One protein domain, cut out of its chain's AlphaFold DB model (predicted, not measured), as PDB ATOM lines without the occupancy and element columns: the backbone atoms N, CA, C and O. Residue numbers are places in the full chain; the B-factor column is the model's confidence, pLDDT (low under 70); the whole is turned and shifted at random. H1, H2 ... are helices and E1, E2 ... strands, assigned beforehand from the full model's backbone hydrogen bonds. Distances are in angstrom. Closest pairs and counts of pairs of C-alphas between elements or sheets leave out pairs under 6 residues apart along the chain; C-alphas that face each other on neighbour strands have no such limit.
ATOM      1  N   SER A  24       4.802 -42.456  51.143       95.06
ATOM      2  CA  SER A  24       6.131 -42.262  50.584       95.06
ATOM      3  C   SER A  24       6.207 -42.673  49.113       95.06
ATOM      4  O   SER A  24       7.020 -42.107  48.385       95.06
ATOM      5  N   PHE A  25       5.392 -43.629  48.657       96.00
ATOM      6  CA  PHE A  25       5.265 -43.915  47.224       96.00
ATOM      7  C   PHE A  25       4.424 -42.869  46.514       96.00
ATOM      8  O   PHE A  25       4.850 -42.400  45.468       96.00
ATOM      9  N   THR A  26       3.326 -42.419  47.117       97.50
ATOM     10  CA  THR A  26       2.473 -41.369  46.545       97.50
ATOM     11  C   THR A  26       3.280 -40.093  46.288       97.50
ATOM     12  O   THR A  26       3.294 -39.593  45.168       97.50
ATOM     13  N   ASN A  27       4.063 -39.619  47.266       97.69
ATOM     14  CA  ASN A  27       4.910 -38.432  47.080       97.69
ATOM     15  C   ASN A  27       6.007 -38.611  46.021       97.69
ATOM     16  O   ASN A  27       6.286 -37.676  45.277       97.69
ATOM     17  N   ARG A  28       6.636 -39.792  45.928       98.12
ATOM     18  CA  ARG A  28       7.624 -40.063  44.865       98.12
ATOM     19  C   ARG A  28       6.963 -40.116  43.493       98.12
ATOM     20  O   ARG A  28       7.490 -39.545  42.547       98.12
ATOM     21  N   ALA A  29       5.813 -40.774  43.398       98.19
ATOM     22  CA  ALA A  29       5.053 -40.894  42.166       98.19
ATOM     23  C   ALA A  29       4.570 -39.527  41.665       98.19
ATOM     24  O   ALA A  29       4.661 -39.277  40.474       98.19
ATOM     25  N   LEU A  30       4.154 -38.617  42.553       98.50
ATOM     26  CA  LEU A  30       3.779 -37.246  42.187       98.50
ATOM     27  C   LEU A  30       4.942 -36.470  41.552       98.50
ATOM     28  O   LEU A  30       4.755 -35.799  40.542       98.50
ATOM     29  N   VAL A  31       6.147 -36.589  42.114       98.38
ATOM     30  CA  VAL A  31       7.350 -35.937  41.571       98.38
ATOM     31  C   VAL A  31       7.748 -36.554  40.232       98.38
ATOM     32  O   VAL A  31       8.027 -35.830  39.283       98.38
ATOM     33  N   MET A  32       7.730 -37.886  40.120       98.38
ATOM     34  CA  MET A  32       8.009 -38.565  38.850       98.38
ATOM     35  C   MET A  32       6.973 -38.217  37.779       98.38
ATOM     36  O   MET A  32       7.343 -38.002  36.629       98.38
ATOM     37  N   ALA A  33       5.697 -38.111  38.151       98.50
ATOM     38  CA  ALA A  33       4.630 -37.687  37.255       98.50
ATOM     39  C   ALA A  33       4.859 -36.257  36.751       98.50
ATOM     40  O   ALA A  33       4.802 -36.036  35.550       98.50
ATOM     41  N   ALA A  34       5.228 -35.323  37.633       98.25
ATOM     42  CA  ALA A  34       5.583 -33.957  37.246       98.25
ATOM     43  C   ALA A  34       6.807 -33.882  36.308       98.25
ATOM     44  O   ALA A  34       6.933 -32.933  35.545       98.25
ATOM     45  N   LEU A  35       7.718 -34.857  36.351       98.06
ATOM     46  CA  LEU A  35       8.883 -34.932  35.457       98.06
ATOM     47  C   LEU A  35       8.595 -35.670  34.138       98.06
ATOM     48  O   LEU A  35       9.416 -35.638  33.222       98.06
ATOM     49  N   THR A  36       7.466 -36.372  34.040       98.19
ATOM     50  CA  THR A  36       7.139 -37.224  32.893       98.19
ATOM     51  C   THR A  36       6.305 -36.443  31.893       98.19
ATOM     52  O   THR A  36       5.230 -35.967  32.230       98.19
ATOM     53  N   LYS A  37       6.767 -36.353  30.641       95.62
ATOM     54  CA  LYS A  37       6.000 -35.700  29.571       95.62
ATOM     55  C   LYS A  37       4.668 -36.415  29.335       95.62
ATOM     56  O   LYS A  37       4.651 -37.615  29.060       95.62
ATOM     57  N   GLY A  38       3.585 -35.644  29.331       92.38
ATOM     58  CA  GLY A  38       2.228 -36.132  29.095       92.38
ATOM     59  C   GLY A  38       1.487 -36.531  30.373       92.38
ATOM     60  O   GLY A  38       1.963 -36.345  31.486       92.38
ATOM     61  N   GLN A  39       0.280 -37.070  30.200       97.62
ATOM     62  CA  GLN A  39      -0.596 -37.404  31.318       97.62
ATOM     63  C   GLN A  39      -0.120 -38.662  32.059       97.62
ATOM     64  O   GLN A  39       0.085 -39.709  31.444       97.62
ATOM     65  N   VAL A  40      -0.053 -38.586  33.389       98.56
ATOM     66  CA  VAL A  40       0.256 -39.717  34.273       98.56
ATOM     67  C   VAL A  40      -0.864 -39.916  35.292       98.56
ATOM     68  O   VAL A  40      -1.283 -38.974  35.965       98.56
ATOM     69  N   THR A  41      -1.321 -41.163  35.438       98.56
ATOM     70  CA  THR A  41      -2.319 -41.567  36.438       98.56
ATOM     71  C   THR A  41      -1.663 -42.411  37.529       98.56
ATOM     72  O   THR A  41      -1.029 -43.426  37.248       98.56
ATOM     73  N   LEU A  42      -1.829 -41.994  38.782       97.94
ATOM     74  CA  LEU A  42      -1.407 -42.715  39.978       97.94
ATOM     75  C   LEU A  42      -2.616 -43.461  40.542       97.94
ATOM     76  O   LEU A  42      -3.602 -42.821  40.897       97.94
ATOM     77  N   TYR A  43      -2.513 -44.782  40.675       96.06
ATOM     78  CA  TYR A  43      -3.541 -45.631  41.281       96.06
ATOM     79  C   TYR A  43      -3.225 -45.940  42.743       96.06
ATOM     80  O   TYR A  43      -2.056 -46.065  43.113       96.06
ATOM     81  N   ASN A  44      -4.273 -46.103  43.555       93.62
ATOM     82  CA  ASN A  44      -4.175 -46.370  44.993       93.62
ATOM     83  C   ASN A  44      -3.246 -45.381  45.745       93.62
ATOM     84  O   ASN A  44      -2.322 -45.799  46.460       93.62
ATOM     85  N   PRO A  45      -3.424 -44.058  45.557       95.44
ATOM     86  CA  PRO A  45      -2.668 -43.068  46.304       95.44
ATOM     87  C   PRO A  45      -3.091 -43.078  47.778       95.44
ATOM     88  O   PRO A  45      -4.230 -43.390  48.123       95.44
ATOM     89  N   LEU A  46      -2.185 -42.671  48.665       94.50
ATOM     90  CA  LEU A  46      -2.577 -42.283  50.016       94.50
ATOM     91  C   LEU A  46      -2.975 -40.813  50.028       94.50
ATOM     92  O   LEU A  46      -2.158 -39.965  49.673       94.50
ATOM     93  N   TYR A  47      -4.159 -40.512  50.549       91.69
ATOM     94  CA  TYR A  47      -4.535 -39.151  50.912       91.69
ATOM     95  C   TYR A  47      -4.141 -38.861  52.356       91.69
ATOM     96  O   TYR A  47      -4.593 -39.504  53.301       91.69
ATOM     97  N   SER A  48      -3.224 -37.916  52.514       92.88
ATOM     98  CA  SER A  48      -2.675 -37.465  53.785       92.88
ATOM     99  C   SER A  48      -2.222 -36.013  53.669       92.88
ATOM    100  O   SER A  48      -1.994 -35.519  52.565       92.88
ATOM    101  N   GLU A  49      -1.986 -35.359  54.802       93.31
ATOM    102  CA  GLU A  49      -1.473 -33.987  54.829       93.31
ATOM    103  C   GLU A  49      -0.176 -33.831  54.008       93.31
ATOM    104  O   GLU A  49      -0.054 -32.907  53.208       93.31
ATOM    105  N   ASP A  50       0.773 -34.771  54.104       94.38
ATOM    106  CA  ASP A  50       2.038 -34.684  53.354       94.38
ATOM    107  C   ASP A  50       1.834 -34.760  51.831       94.38
ATOM    108  O   ASP A  50       2.575 -34.121  51.079       94.38
ATOM    109  N   THR A  51       0.875 -35.572  51.371       96.12
ATOM    110  CA  THR A  51       0.574 -35.745  49.941       96.12
ATOM    111  C   THR A  51      -0.256 -34.587  49.408       96.12
ATOM    112  O   THR A  51      -0.017 -34.130  48.294       96.12
ATOM    113  N   GLU A  52      -1.174 -34.054  50.215       97.25
ATOM    114  CA  GLU A  52      -1.908 -32.827  49.899       97.25
ATOM    115  C   GLU A  52      -0.952 -31.650  49.731       97.25
ATOM    116  O   GLU A  52      -1.031 -30.939  48.735       97.25
ATOM    117  N   VAL A  53       0.023 -31.501  50.631       98.19
ATOM    118  CA  VAL A  53       1.055 -30.460  50.536       98.19
ATOM    119  C   VAL A  53       1.879 -30.589  49.255       98.19
ATOM    120  O   VAL A  53       2.165 -29.585  48.606       98.19
ATOM    121  N   MET A  54       2.246 -31.811  48.849       98.50
ATOM    122  CA  MET A  54       2.923 -32.031  47.565       98.50
ATOM    123  C   MET A  54       2.049 -31.573  46.387       98.50
ATOM    124  O   MET A  54       2.516 -30.823  45.530       98.50
ATOM    125  N   ILE A  55       0.777 -31.978  46.363       98.50
ATOM    126  CA  ILE A  55      -0.176 -31.608  45.305       98.50
ATOM    127  C   ILE A  55      -0.396 -30.091  45.268       98.50
ATOM    128  O   ILE A  55      -0.398 -29.504  44.188       98.50
ATOM    129  N   GLU A  56      -0.558 -29.441  46.424       98.50
ATOM    130  CA  GLU A  56      -0.701 -27.986  46.551       98.50
ATOM    131  C   GLU A  56       0.502 -27.255  45.950       98.50
ATOM    132  O   GLU A  56       0.327 -26.321  45.168       98.50
ATOM    133  N   CYS A  57       1.722 -27.692  46.269       98.56
ATOM    134  CA  CYS A  57       2.931 -27.088  45.726       98.56
ATOM    135  C   CYS A  57       3.053 -27.272  44.207       98.56
ATOM    136  O   CYS A  57       3.338 -26.301  43.508       98.56
ATOM    137  N   LEU A  58       2.797 -28.475  43.685       98.38
ATOM    138  CA  LEU A  58       2.841 -28.732  42.241       98.38
ATOM    139  C   LEU A  58       1.760 -27.936  41.489       98.38
ATOM    140  O   LEU A  58       2.045 -27.325  40.459       98.38
ATOM    141  N   ARG A  59       0.542 -27.845  42.040       98.44
ATOM    142  CA  ARG A  59      -0.513 -26.970  41.504       98.44
ATOM    143  C   ARG A  59      -0.100 -25.504  41.530       98.44
ATOM    144  O   ARG A  59      -0.364 -24.784  40.572       98.44
ATOM    145  N   LYS A  60       0.568 -25.052  42.597       98.12
ATOM    146  CA  LYS A  60       1.047 -23.670  42.712       98.12
ATOM    147  C   LYS A  60       2.099 -23.337  41.657       98.12
ATOM    148  O   LYS A  60       2.067 -22.222  41.152       98.12
ATOM    149  N   LEU A  61       2.956 -24.292  41.287       97.50
ATOM    150  CA  LEU A  61       3.889 -24.163  40.157       97.50
ATOM    151  C   LEU A  61       3.179 -24.060  38.795       97.50
ATOM    152  O   LEU A  61       3.752 -23.543  37.837       97.50
ATOM    153  N   GLY A  62       1.912 -24.469  38.723       96.44
ATOM    154  CA  GLY A  62       1.062 -24.350  37.539       96.44
ATOM    155  C   GLY A  62       0.653 -25.686  36.923       96.44
ATOM    156  O   GLY A  62      -0.049 -25.675  35.918       96.44
ATOM    157  N   LEU A  63       1.044 -26.824  37.508       97.94
ATOM    158  CA  LEU A  63       0.669 -28.137  36.981       97.94
ATOM    159  C   LEU A  63      -0.813 -28.413  37.240       97.94
ATOM    160  O   LEU A  63      -1.301 -28.300  38.371       97.94
ATOM    161  N   ARG A  64      -1.538 -28.853  36.209       98.25
ATOM    162  CA  ARG A  64      -2.907 -29.341  36.376       98.25
ATOM    163  C   ARG A  64      -2.870 -30.739  36.982       98.25
ATOM    164  O   ARG A  64      -2.365 -31.689  36.388       98.25
ATOM    165  N   ILE A  65      -3.448 -30.854  38.174       98.50
ATOM    166  CA  ILE A  65      -3.575 -32.115  38.908       98.50
ATOM    167  C   ILE A  65      -5.031 -32.300  39.320       98.50
ATOM    168  O   ILE A  65      -5.580 -31.452  40.032       98.50
ATOM    169  N   GLN A  66      -5.641 -33.416  38.929       98.31
ATOM    170  CA  GLN A  66      -6.960 -33.843  39.388       98.31
ATOM    171  C   GLN A  66      -6.818 -34.928  40.455       98.31
ATOM    172  O   GLN A  66      -6.039 -35.863  40.314       98.31
ATOM    173  N   VAL A  67      -7.586 -34.785  41.531       97.31
ATOM    174  CA  VAL A  67      -7.628 -35.724  42.653       97.31
ATOM    175  C   VAL A  67      -9.000 -36.387  42.653       97.31
ATOM    176  O   VAL A  67     -10.011 -35.688  42.662       97.31
ATOM    177  N   LEU A  68      -9.022 -37.715  42.607       95.62
ATOM    178  CA  LEU A  68     -10.218 -38.560  42.584       95.62
ATOM    179  C   LEU A  68     -10.143 -39.584  43.731       95.62
ATOM    180  O   LEU A  68      -9.064 -39.781  44.285       95.62
ATOM    181  N   PRO A  69     -11.244 -40.248  44.120       90.50
ATOM    182  CA  PRO A  69     -11.254 -41.116  45.305       90.50
ATOM    183  C   PRO A  69     -10.167 -42.205  45.337       90.50
ATOM    184  O   PRO A  69      -9.635 -42.501  46.401       90.50
ATOM    185  N   ASP A  70      -9.808 -42.767  44.186       92.19
ATOM    186  CA  ASP A  70      -8.900 -43.911  44.026       92.19
ATOM    187  C   ASP A  70      -7.676 -43.614  43.140       92.19
ATOM    188  O   ASP A  70      -6.795 -44.467  42.981       92.19
ATOM    189  N   GLN A  71      -7.600 -42.406  42.576       96.75
ATOM    190  CA  GLN A  71      -6.538 -42.024  41.654       96.75
ATOM    191  C   GLN A  71      -6.189 -40.532  41.695       96.75
ATOM    192  O   GLN A  71      -7.026 -39.676  41.981       96.75
ATOM    193  N   ILE A  72      -4.945 -40.213  41.340       98.38
ATOM    194  CA  ILE A  72      -4.490 -38.841  41.070       98.38
ATOM    195  C   ILE A  72      -4.018 -38.774  39.624       98.38
ATOM    196  O   ILE A  72      -3.221 -39.605  39.197       98.38
ATOM    197  N   ILE A  73      -4.476 -37.771  38.880       98.62
ATOM    198  CA  ILE A  73      -4.091 -37.548  37.487       98.62
ATOM    199  C   ILE A  73      -3.275 -36.261  37.408       98.62
ATOM    200  O   ILE A  73      -3.750 -35.200  37.812       98.62
ATOM    201  N   VAL A  74      -2.059 -36.354  36.882       98.69
ATOM    202  CA  VAL A  74      -1.177 -35.221  36.581       98.69
ATOM    203  C   VAL A  74      -1.169 -35.048  35.064       98.69
ATOM    204  O   VAL A  74      -0.811 -35.980  34.349       98.69
ATOM    205  N   TYR A  75      -1.631 -33.901  34.565       98.50
ATOM    206  CA  TYR A  75      -1.805 -33.675  33.121       98.50
ATOM    207  C   TYR A  75      -0.608 -33.012  32.446       98.50
ATOM    208  O   TYR A  75      -0.449 -33.148  31.234       98.50
ATOM    209  N   ASP A  76       0.177 -32.270  33.221       97.00
ATOM    210  CA  ASP A  76       1.284 -31.451  32.742       97.00
ATOM    211  C   ASP A  76       2.587 -31.877  33.417       97.00
ATOM    212  O   ASP A  76       2.577 -32.439  34.514       97.00
ATOM    213  N   ASP A  77       3.705 -31.527  32.795       97.44
ATOM    214  CA  ASP A  77       5.040 -31.713  33.350       97.44
ATOM    215  C   ASP A  77       5.730 -30.373  33.646       97.44
ATOM    216  O   ASP A  77       5.211 -29.295  33.333       97.44
ATOM    217  N   ILE A  78       6.918 -30.425  34.250       96.69
ATOM    218  CA  ILE A  78       7.685 -29.234  34.638       96.69
ATOM    219  C   ILE A  78       7.992 -28.281  33.474       96.69
ATOM    220  O   ILE A  78       8.191 -27.095  33.721       96.69
ATOM    221  N   SER A  79       7.977 -28.737  32.213       95.94
ATOM    222  CA  SER A  79       8.143 -27.850  31.050       95.94
ATOM    223  C   SER A  79       6.980 -26.873  30.848       95.94
ATOM    224  O   SER A  79       7.129 -25.886  30.132       95.94
ATOM    225  N   SER A  80       5.838 -27.110  31.502       95.06
ATOM    226  CA  SER A  80       4.677 -26.208  31.497       95.06
ATOM    227  C   SER A  80       4.769 -25.095  32.551       95.06
ATOM    228  O   SER A  80       3.910 -24.210  32.589       95.06
ATOM    229  N   ILE A  81       5.781 -25.128  33.426       96.62
ATOM    230  CA  ILE A  81       5.986 -24.107  34.458       96.62
ATOM    231  C   ILE A  81       6.454 -22.810  33.793       96.62
ATOM    232  O   ILE A  81       7.402 -22.794  33.010       96.62
ATOM    233  N   GLN A  82       5.776 -21.709  34.115       96.62
ATOM    234  CA  GLN A  82       6.091 -20.391  33.571       96.62
ATOM    235  C   GLN A  82       7.344 -19.811  34.227       96.62
ATOM    236  O   GLN A  82       7.558 -19.989  35.426       96.62
ATOM    237  N   ASP A  83       8.127 -19.050  33.461       96.94
ATOM    238  CA  ASP A  83       9.281 -18.315  33.977       96.94
ATOM    239  C   ASP A  83       8.834 -17.126  34.839       96.94
ATOM    240  O   ASP A  83       8.582 -16.019  34.356       96.94
ATOM    241  N   ARG A  84       8.637 -17.394  36.133       95.25
ATOM    242  CA  ARG A  84       8.296 -16.407  37.159       95.25
ATOM    243  C   ARG A  84       8.650 -16.930  38.547       95.25
ATOM    244  O   ARG A  84       8.930 -18.112  38.738       95.25
ATOM    245  N   ALA A  85       8.580 -16.045  39.533       96.00
ATOM    246  CA  ALA A  85       8.791 -16.422  40.919       96.00
ATOM    247  C   ALA A  85       7.575 -17.145  41.518       96.00
ATOM    248  O   ALA A  85       6.435 -16.692  41.369       96.00
ATOM    249  N   TYR A  86       7.827 -18.226  42.256       97.06
ATOM    250  CA  TYR A  86       6.840 -18.906  43.085       97.06
ATOM    251  C   TYR A  86       7.323 -19.016  44.533       97.06
ATOM    252  O   TYR A  86       8.498 -19.243  44.818       97.06
ATOM    253  N   GLU A  87       6.375 -18.916  45.464       97.56
ATOM    254  CA  GLU A  87       6.605 -19.195  46.882       97.56
ATOM    255  C   GLU A  87       5.875 -20.469  47.298       97.56
ATOM    256  O   GLU A  87       4.645 -20.515  47.320       97.56
ATOM    257  N   LEU A  88       6.600 -21.513  47.670       98.12
ATOM    258  CA  LEU A  88       6.048 -22.801  48.067       98.12
ATOM    259  C   LEU A  88       6.147 -22.997  49.582       98.12
ATOM    260  O   LEU A  88       7.116 -22.592  50.227       98.12
ATOM    261  N   PHE A  89       5.138 -23.650  50.157       97.81
ATOM    262  CA  PHE A  89       5.091 -23.944  51.585       97.81
ATOM    263  C   PHE A  89       4.933 -25.445  51.818       97.81
ATOM    264  O   PHE A  89       3.859 -26.002  51.620       97.81
ATOM    265  N   ALA A  90       6.003 -26.089  52.279       97.25
ATOM    266  CA  ALA A  90       6.059 -27.530  52.510       97.25
ATOM    267  C   ALA A  90       5.445 -27.976  53.854       97.25
ATOM    268  O   ALA A  90       5.548 -29.154  54.203       97.25
ATOM    269  N   LYS A  91       4.831 -27.060  54.623       96.69
ATOM    270  CA  LYS A  91       4.280 -27.303  55.974       96.69
ATOM    271  C   LYS A  91       5.265 -28.129  56.825       96.69
ATOM    272  O   LYS A  91       6.425 -27.737  56.940       96.69
ATOM    273  N   ASP A  92       4.838 -29.260  57.384       96.25
ATOM    274  CA  ASP A  92       5.673 -30.209  58.137       96.25
ATOM    275  C   ASP A  92       6.192 -31.401  57.295       96.25
ATOM    276  O   ASP A  92       6.894 -32.286  57.808       96.25
ATOM    277  N   SER A  93       5.910 -31.412  55.985       96.31
ATOM    278  CA  SER A  93       6.277 -32.497  55.071       96.31
ATOM    279  C   SER A  93       7.738 -32.390  54.632       96.31
ATOM    280  O   SER A  93       8.102 -31.773  53.625       96.31
ATOM    281  N   GLY A  94       8.612 -33.074  55.371       95.56
ATOM    282  CA  GLY A  94      10.035 -33.153  55.034       95.56
ATOM    283  C   GLY A  94      10.339 -33.870  53.717       95.56
ATOM    284  O   GLY A  94      11.407 -33.640  53.149       95.56
ATOM    285  N   THR A  95       9.416 -34.706  53.234       95.88
ATOM    286  CA  THR A  95       9.519 -35.335  51.910       95.88
ATOM    287  C   THR A  95       9.273 -34.293  50.824       95.88
ATOM    288  O   THR A  95      10.079 -34.170  49.907       95.88
ATOM    289  N   THR A  96       8.210 -33.494  50.973       97.38
ATOM    290  CA  THR A  96       7.870 -32.434  50.020       97.38
ATOM    291  C   THR A  96       8.977 -31.395  49.923       97.38
ATOM    292  O   THR A  96       9.425 -31.106  48.821       97.38
ATOM    293  N   LEU A  97       9.496 -30.909  51.057       97.50
ATOM    294  CA  LEU A  97      10.589 -29.932  51.057       97.50
ATOM    295  C   LEU A  97      11.823 -30.432  50.291       97.50
ATOM    296  O   LEU A  97      12.347 -29.717  49.446       97.50
ATOM    297  N   ARG A  98      12.283 -31.659  50.568       97.31
ATOM    298  CA  ARG A  98      13.505 -32.204  49.952       97.31
ATOM    299  C   ARG A  98      13.330 -32.491  48.466       97.31
ATOM    300  O   ARG A  98      14.217 -32.171  47.685       97.31
ATOM    301  N   PHE A  99      12.208 -33.090  48.073       98.06
ATOM    302  CA  PHE A  99      11.978 -33.407  46.665       98.06
ATOM    303  C   PHE A  99      11.724 -32.159  45.832       98.06
ATOM    304  O   PHE A  99      12.286 -32.039  44.750       98.06
ATOM    305  N   LEU A 100      10.926 -31.219  46.341       98.12
ATOM    306  CA  LEU A 100      10.680 -29.986  45.609       98.12
ATOM    307  C   LEU A 100      11.924 -29.116  45.537       98.12
ATOM    308  O   LEU A 100      12.154 -28.554  44.482       98.12
ATOM    309  N   LEU A 101      12.761 -29.048  46.577       97.69
ATOM    310  CA  LEU A 101      14.012 -28.290  46.486       97.69
ATOM    311  C   LEU A 101      14.862 -28.736  45.286       97.69
ATOM    312  O   LEU A 101      15.328 -27.890  44.536       97.69
ATOM    313  N   ALA A 102      15.000 -30.047  45.072       97.56
ATOM    314  CA  ALA A 102      15.706 -30.577  43.907       97.56
ATOM    315  C   ALA A 102      14.940 -30.351  42.590       97.56
ATOM    316  O   ALA A 102      15.548 -30.026  41.578       97.56
ATOM    317  N   LEU A 103      13.610 -30.502  42.583       97.75
ATOM    318  CA  LEU A 103      12.796 -30.276  41.384       97.75
ATOM    319  C   LEU A 103      12.847 -28.812  40.921       97.75
ATOM    320  O   LEU A 103      12.906 -28.564  39.724       97.75
ATOM    321  N   LEU A 104      12.860 -27.851  41.849       97.38
ATOM    322  CA  LEU A 104      12.879 -26.417  41.539       97.38
ATOM    323  C   LEU A 104      14.165 -25.982  40.828       97.38
ATOM    324  O   LEU A 104      14.111 -25.063  40.015       97.38
ATOM    325  N   CYS A 105      15.286 -26.673  41.057       96.62
ATOM    326  CA  CYS A 105      16.533 -26.480  40.306       96.62
ATOM    327  C   CYS A 105      16.376 -26.752  38.797       96.62
ATOM    328  O   CYS A 105      17.177 -26.292  37.992       96.62
ATOM    329  N   MET A 106      15.325 -27.471  38.393       95.25
ATOM    330  CA  MET A 106      15.014 -27.779  36.994       95.25
ATOM    331  C   MET A 106      13.898 -26.899  36.413       95.25
ATOM    332  O   MET A 106      13.411 -27.172  35.315       95.25
ATOM    333  N   THR A 107      13.449 -25.877  37.144       94.75
ATOM    334  CA  THR A 107      12.335 -25.005  36.739       94.75
ATOM    335  C   THR A 107      12.820 -23.580  36.480       94.75
ATOM    336  O   THR A 107      13.763 -23.141  37.139       94.75
ATOM    337  N   PRO A 108      12.210 -22.843  35.535       93.38
ATOM    338  CA  PRO A 108      12.593 -21.460  35.270       93.38
ATOM    339  C   PRO A 108      12.184 -20.531  36.425       93.38
ATOM    340  O   PRO A 108      11.292 -20.854  37.210       93.38
ATOM    341  N   GLY A 109      12.806 -19.355  36.503       92.69
ATOM    342  CA  GLY A 109      12.519 -18.330  37.508       92.69
ATOM    343  C   GLY A 109      13.150 -18.576  38.885       92.69
ATOM    344  O   GLY A 109      13.713 -19.628  39.175       92.69
ATOM    345  N   THR A 110      13.044 -17.577  39.764       94.12
ATOM    346  CA  THR A 110      13.574 -17.648  41.136       94.12
ATOM    347  C   THR A 110      12.524 -18.180  42.099       94.12
ATOM    348  O   THR A 110      11.484 -17.552  42.299       94.12
ATOM    349  N   GLN A 111      12.815 -19.312  42.736       96.00
ATOM    350  CA  GLN A 111      11.859 -20.029  43.575       96.00
ATOM    351  C   GLN A 111      12.194 -19.906  45.058       96.00
ATOM    352  O   GLN A 111      13.347 -20.035  45.465       96.00
ATOM    353  N   VAL A 112      11.167 -19.709  45.884       97.25
ATOM    354  CA  VAL A 112      11.286 -19.742  47.345       97.25
ATOM    355  C   VAL A 112      10.498 -20.933  47.860       97.25
ATOM    356  O   VAL A 112       9.307 -21.055  47.590       97.25
ATOM    357  N   ILE A 113      11.127 -21.798  48.649       97.31
ATOM    358  CA  ILE A 113      10.439 -22.875  49.363       97.31
ATOM    359  C   ILE A 113      10.755 -22.794  50.851       97.31
ATOM    360  O   ILE A 113      11.912 -22.675  51.250       97.31
ATOM    361  N   ARG A 114       9.719 -22.865  51.689       96.25
ATOM    362  CA  ARG A 114       9.857 -22.844  53.151       96.25
ATOM    363  C   ARG A 114       9.036 -23.939  53.821       96.25
ATOM    364  O   ARG A 114       8.021 -24.384  53.285       96.25
ATOM    365  N   GLY A 115       9.469 -24.358  55.004       95.50
ATOM    366  CA  GLY A 115       8.736 -25.258  55.896       95.50
ATOM    367  C   GLY A 115       8.083 -24.520  57.064       95.50
ATOM    368  O   GLY A 115       8.185 -23.296  57.184       95.50
ATOM    369  N   SER A 116       7.393 -25.266  57.926       95.69
ATOM    370  CA  SER A 116       7.037 -24.814  59.273       95.69
ATOM    371  C   SER A 116       8.305 -24.535  60.096       95.69
ATOM    372  O   SER A 116       9.389 -25.003  59.748       95.69
ATOM    373  N   VAL A 117       8.169 -23.845  61.233       93.44
ATOM    374  CA  VAL A 117       9.289 -23.619  62.171       93.44
ATOM    375  C   VAL A 117       9.956 -24.944  62.558       93.44
ATOM    376  O   VAL A 117      11.167 -25.092  62.436       93.44
ATOM    377  N   ARG A 118       9.150 -25.950  62.913       92.31
ATOM    378  CA  ARG A 118       9.629 -27.290  63.272       92.31
ATOM    379  C   ARG A 118      10.312 -28.006  62.106       92.31
ATOM    380  O   ARG A 118      11.235 -28.792  62.316       92.31
ATOM    381  N   LEU A 119       9.837 -27.813  60.875       92.38
ATOM    382  CA  LEU A 119      10.464 -28.426  59.709       92.38
ATOM    383  C   LEU A 119      11.819 -27.777  59.398       92.38
ATOM    384  O   LEU A 119      12.739 -28.499  59.014       92.38
ATOM    385  N   SER A 120      11.951 -26.464  59.605       88.69
ATOM    386  CA  SER A 120      13.200 -25.713  59.405       88.69
ATOM    387  C   SER A 120      14.331 -26.151  60.341       88.69
ATOM    388  O   SER A 120      15.497 -26.029  59.984       88.69
ATOM    389  N   GLU A 121      14.008 -26.729  61.499       92.12
ATOM    390  CA  GLU A 121      14.992 -27.318  62.421       92.12
ATOM    391  C   GLU A 121      15.566 -28.655  61.916       92.12
ATOM    392  O   GLU A 121      16.548 -29.166  62.457       92.12
ATOM    393  N   ARG A 122      14.959 -29.269  60.890       93.69
ATOM    394  CA  ARG A 122      15.415 -30.560  60.361       93.69
ATOM    395  C   ARG A 122      16.557 -30.367  59.354       93.69
ATOM    396  O   ARG A 122      16.482 -29.492  58.495       93.69
ATOM    397  N   PRO A 123      17.572 -31.246  59.356       94.25
ATOM    398  CA  PRO A 123      18.753 -31.086  58.510       94.25
ATOM    399  C   PRO A 123      18.424 -31.180  57.011       94.25
ATOM    400  O   PRO A 123      17.822 -32.157  56.554       94.25
ATOM    401  N   ILE A 124      18.864 -30.180  56.239       96.12
ATOM    402  CA  ILE A 124      18.777 -30.136  54.763       96.12
ATOM    403  C   ILE A 124      20.118 -29.811  54.082       96.12
ATOM    404  O   ILE A 124      20.233 -29.874  52.861       96.12
ATOM    405  N   LYS A 125      21.145 -29.481  54.875       96.50
ATOM    406  CA  LYS A 125      22.444 -28.977  54.411       96.50
ATOM    407  C   LYS A 125      23.110 -29.883  53.374       96.50
ATOM    408  O   LYS A 125      23.610 -29.375  52.380       96.50
ATOM    409  N   ASP A 126      23.080 -31.198  53.571       97.81
ATOM    410  CA  ASP A 126      23.743 -32.136  52.654       97.81
ATOM    411  C   ASP A 126      23.100 -32.136  51.263       97.81
ATOM    412  O   ASP A 126      23.808 -32.160  50.261       97.81
ATOM    413  N   LEU A 127      21.769 -32.012  51.194       97.69
ATOM    414  CA  LEU A 127      21.051 -31.866  49.927       97.69
ATOM    415  C   LEU A 127      21.402 -30.539  49.244       97.69
ATOM    416  O   LEU A 127      21.718 -30.530  48.060       97.69
ATOM    417  N   VAL A 128      21.386 -29.431  49.992       98.00
ATOM    418  CA  VAL A 128      21.745 -28.106  49.456       98.00
ATOM    419  C   VAL A 128      23.178 -28.098  48.925       98.00
ATOM    420  O   VAL A 128      23.428 -27.581  47.842       98.00
ATOM    421  N   ASN A 129      24.117 -28.695  49.657       98.31
ATOM    422  CA  ASN A 129      25.508 -28.803  49.227       98.31
ATOM    423  C   ASN A 129      25.651 -29.654  47.962       98.31
ATOM    424  O   ASN A 129      26.414 -29.279  47.077       98.31
ATOM    425  N   ALA A 130      24.921 -30.768  47.864       98.44
ATOM    426  CA  ALA A 130      24.939 -31.615  46.677       98.44
ATOM    427  C   ALA A 130      24.414 -30.872  45.438       98.44
ATOM    428  O   ALA A 130      25.064 -30.904  44.400       98.44
ATOM    429  N   LEU A 131      23.293 -30.153  45.558       98.31
ATOM    430  CA  LEU A 131      22.729 -29.356  44.461       98.31
ATOM    431  C   LEU A 131      23.667 -28.205  44.056       98.31
ATOM    432  O   LEU A 131      23.983 -28.040  42.883       98.31
ATOM    433  N   ARG A 132      24.238 -27.479  45.027       98.31
ATOM    434  CA  ARG A 132      25.263 -26.454  44.747       98.31
ATOM    435  C   ARG A 132      26.490 -27.026  44.033       98.31
ATOM    436  O   ARG A 132      27.035 -26.377  43.147       98.31
ATOM    437  N   ALA A 133      26.918 -28.240  44.385       98.31
ATOM    438  CA  ALA A 133      28.022 -28.919  43.707       98.31
ATOM    439  C   ALA A 133      27.691 -29.312  42.253       98.31
ATOM    440  O   ALA A 133      28.609 -29.471  41.453       98.31
ATOM    441  N   LEU A 134      26.406 -29.432  41.902       97.81
ATOM    442  CA  LEU A 134      25.932 -29.623  40.527       97.81
ATOM    443  C   LEU A 134      25.793 -28.303  39.744       97.81
ATOM    444  O   LEU A 134      25.538 -28.341  38.544       97.81
ATOM    445  N   GLY A 135      26.017 -27.154  40.392       97.25
ATOM    446  CA  GLY A 135      25.989 -25.825  39.776       97.25
ATOM    447  C   GLY A 135      24.767 -24.978  40.131       97.25
ATOM    448  O   GLY A 135      24.675 -23.841  39.672       97.25
TER     449      GLY A 135
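This is residues 24 to 135 of the 143 residues of the protein "EPSP_synthase domain-containing protein" of Parachlamydiaceae bacterium (UniProt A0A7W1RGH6). Three helices, H1, H2 and H3, stand side by side as a triangular core and run the same way, with a small sheet of three strands, E1, E3 and E2, at one end of the longest axis and helix H5 at the other. H1 and H2 pack on one face of that sheet, while a separate pair of parallel strands, E4 and E5, covers another side of the core, next to H2 and H3; the short helix H4 lies near the first residue of H3. The printed part has 112 residues with five named helices and five named strands, in the order H1 E1 H2 E2 E3 E4 H3 E5 H4 H5. The first sheet runs E1 E3 E2 and is antiparallel, the second, E4 and E5, is parallel, and the class is mixed, helices and strands. The whole is compact, with a radius of gyration of the C-alphas of 13.6 A and spans of 36 by 30 by 21 A.

Find C-alpha 24 at (6.131, -42.262, 50.584); from there H1 runs over residues 24 to 35, 17.0 A from first to last C-alpha. Strand E1 follows at residues 40 to 43, 9.9 A long, and H2 at residues 49 to 61, 18.5 A. Next come E2, residues 65 to 67, 6.6 A, and E3, residues 71 to 74, 10.0 A. Look for C-alpha 86 at (6.840, -18.906, 43.085), where E4 begins and runs to residue 89, 10.0 A. H3 holds residues 94 to 104 over 15.3 A, E5 residues 111 to 114 over 10.2 A, and H4 residues 117 to 120 over 5.2 A. The last element, H5, covers residues 125 to 133 over 12.1 A and ends with C-alpha 133 at (28.022, -28.919, 43.707).

Begin with the bundle, three helices side by side: H1 touches H2 at Asn 27 and Thr 51, whose C-alphas are the closest at 5.8 A, with a shallow tilt of 10 degrees, the same way. H1 touches H3 at a shallow tilt of 12 degrees, the closest C-alphas being those of Asn 27 and Thr 96, 7.3 A apart. H2 touches H3 with residues 50 to 54 alone, the C-alphas of Met 54 and Thr 96 coming closest at 5.5 A, at a shallow tilt of 18 degrees. H1 and H2 form two layers with the sheet E1 E3 E2, helices on one face of a sheet; H1 has a height over the sheet of 9.4 A, lies over E1 and E3, and runs along the strands, at 3 degrees to E1 on the local plane. In that sheet look at N 42 and O 72 of E1 and E3, 2.8 A apart, and at N 66 and O 73 of the hairpin E2 and E3, 2.8 A apart, each within hydrogen-bond range. E1, H2 and E2 make a split strand-helix-strand unit, two strands running the same way with E3 between them, and its crossover is right-handed. E4, H3 and E5 make a strand-helix-strand unit, two parallel neighbour strands joined through a helix, also right-handed; N 88 and O 112 are 2.7 A apart. The closest C-alphas of H2 and E4, those of Cys 57 and Leu 88, are 5.8 A apart. H5 is close to H3 but not clearly touching, with the C-alphas of Ala 102 and Leu 131 closest at 7.1 A, and H4 is likewise close to H3 but not clearly touching, at Gly 94 and Leu 119, 6.7 A between C-alphas. In H1, H2, H3 and H5 every O i to N i+4 pair is within hydrogen-bond range, and H4 is too short for such a pair.

The two C-alphas farthest apart are those of Pro 69 and Ala 133, 41.2 A. The printed part has no cut. The link from E3 to E4, with 11 residues, is long, and that from H3 to E5 is short. The mean pLDDT of the printed part is 96.5, and no printed residue is under 70.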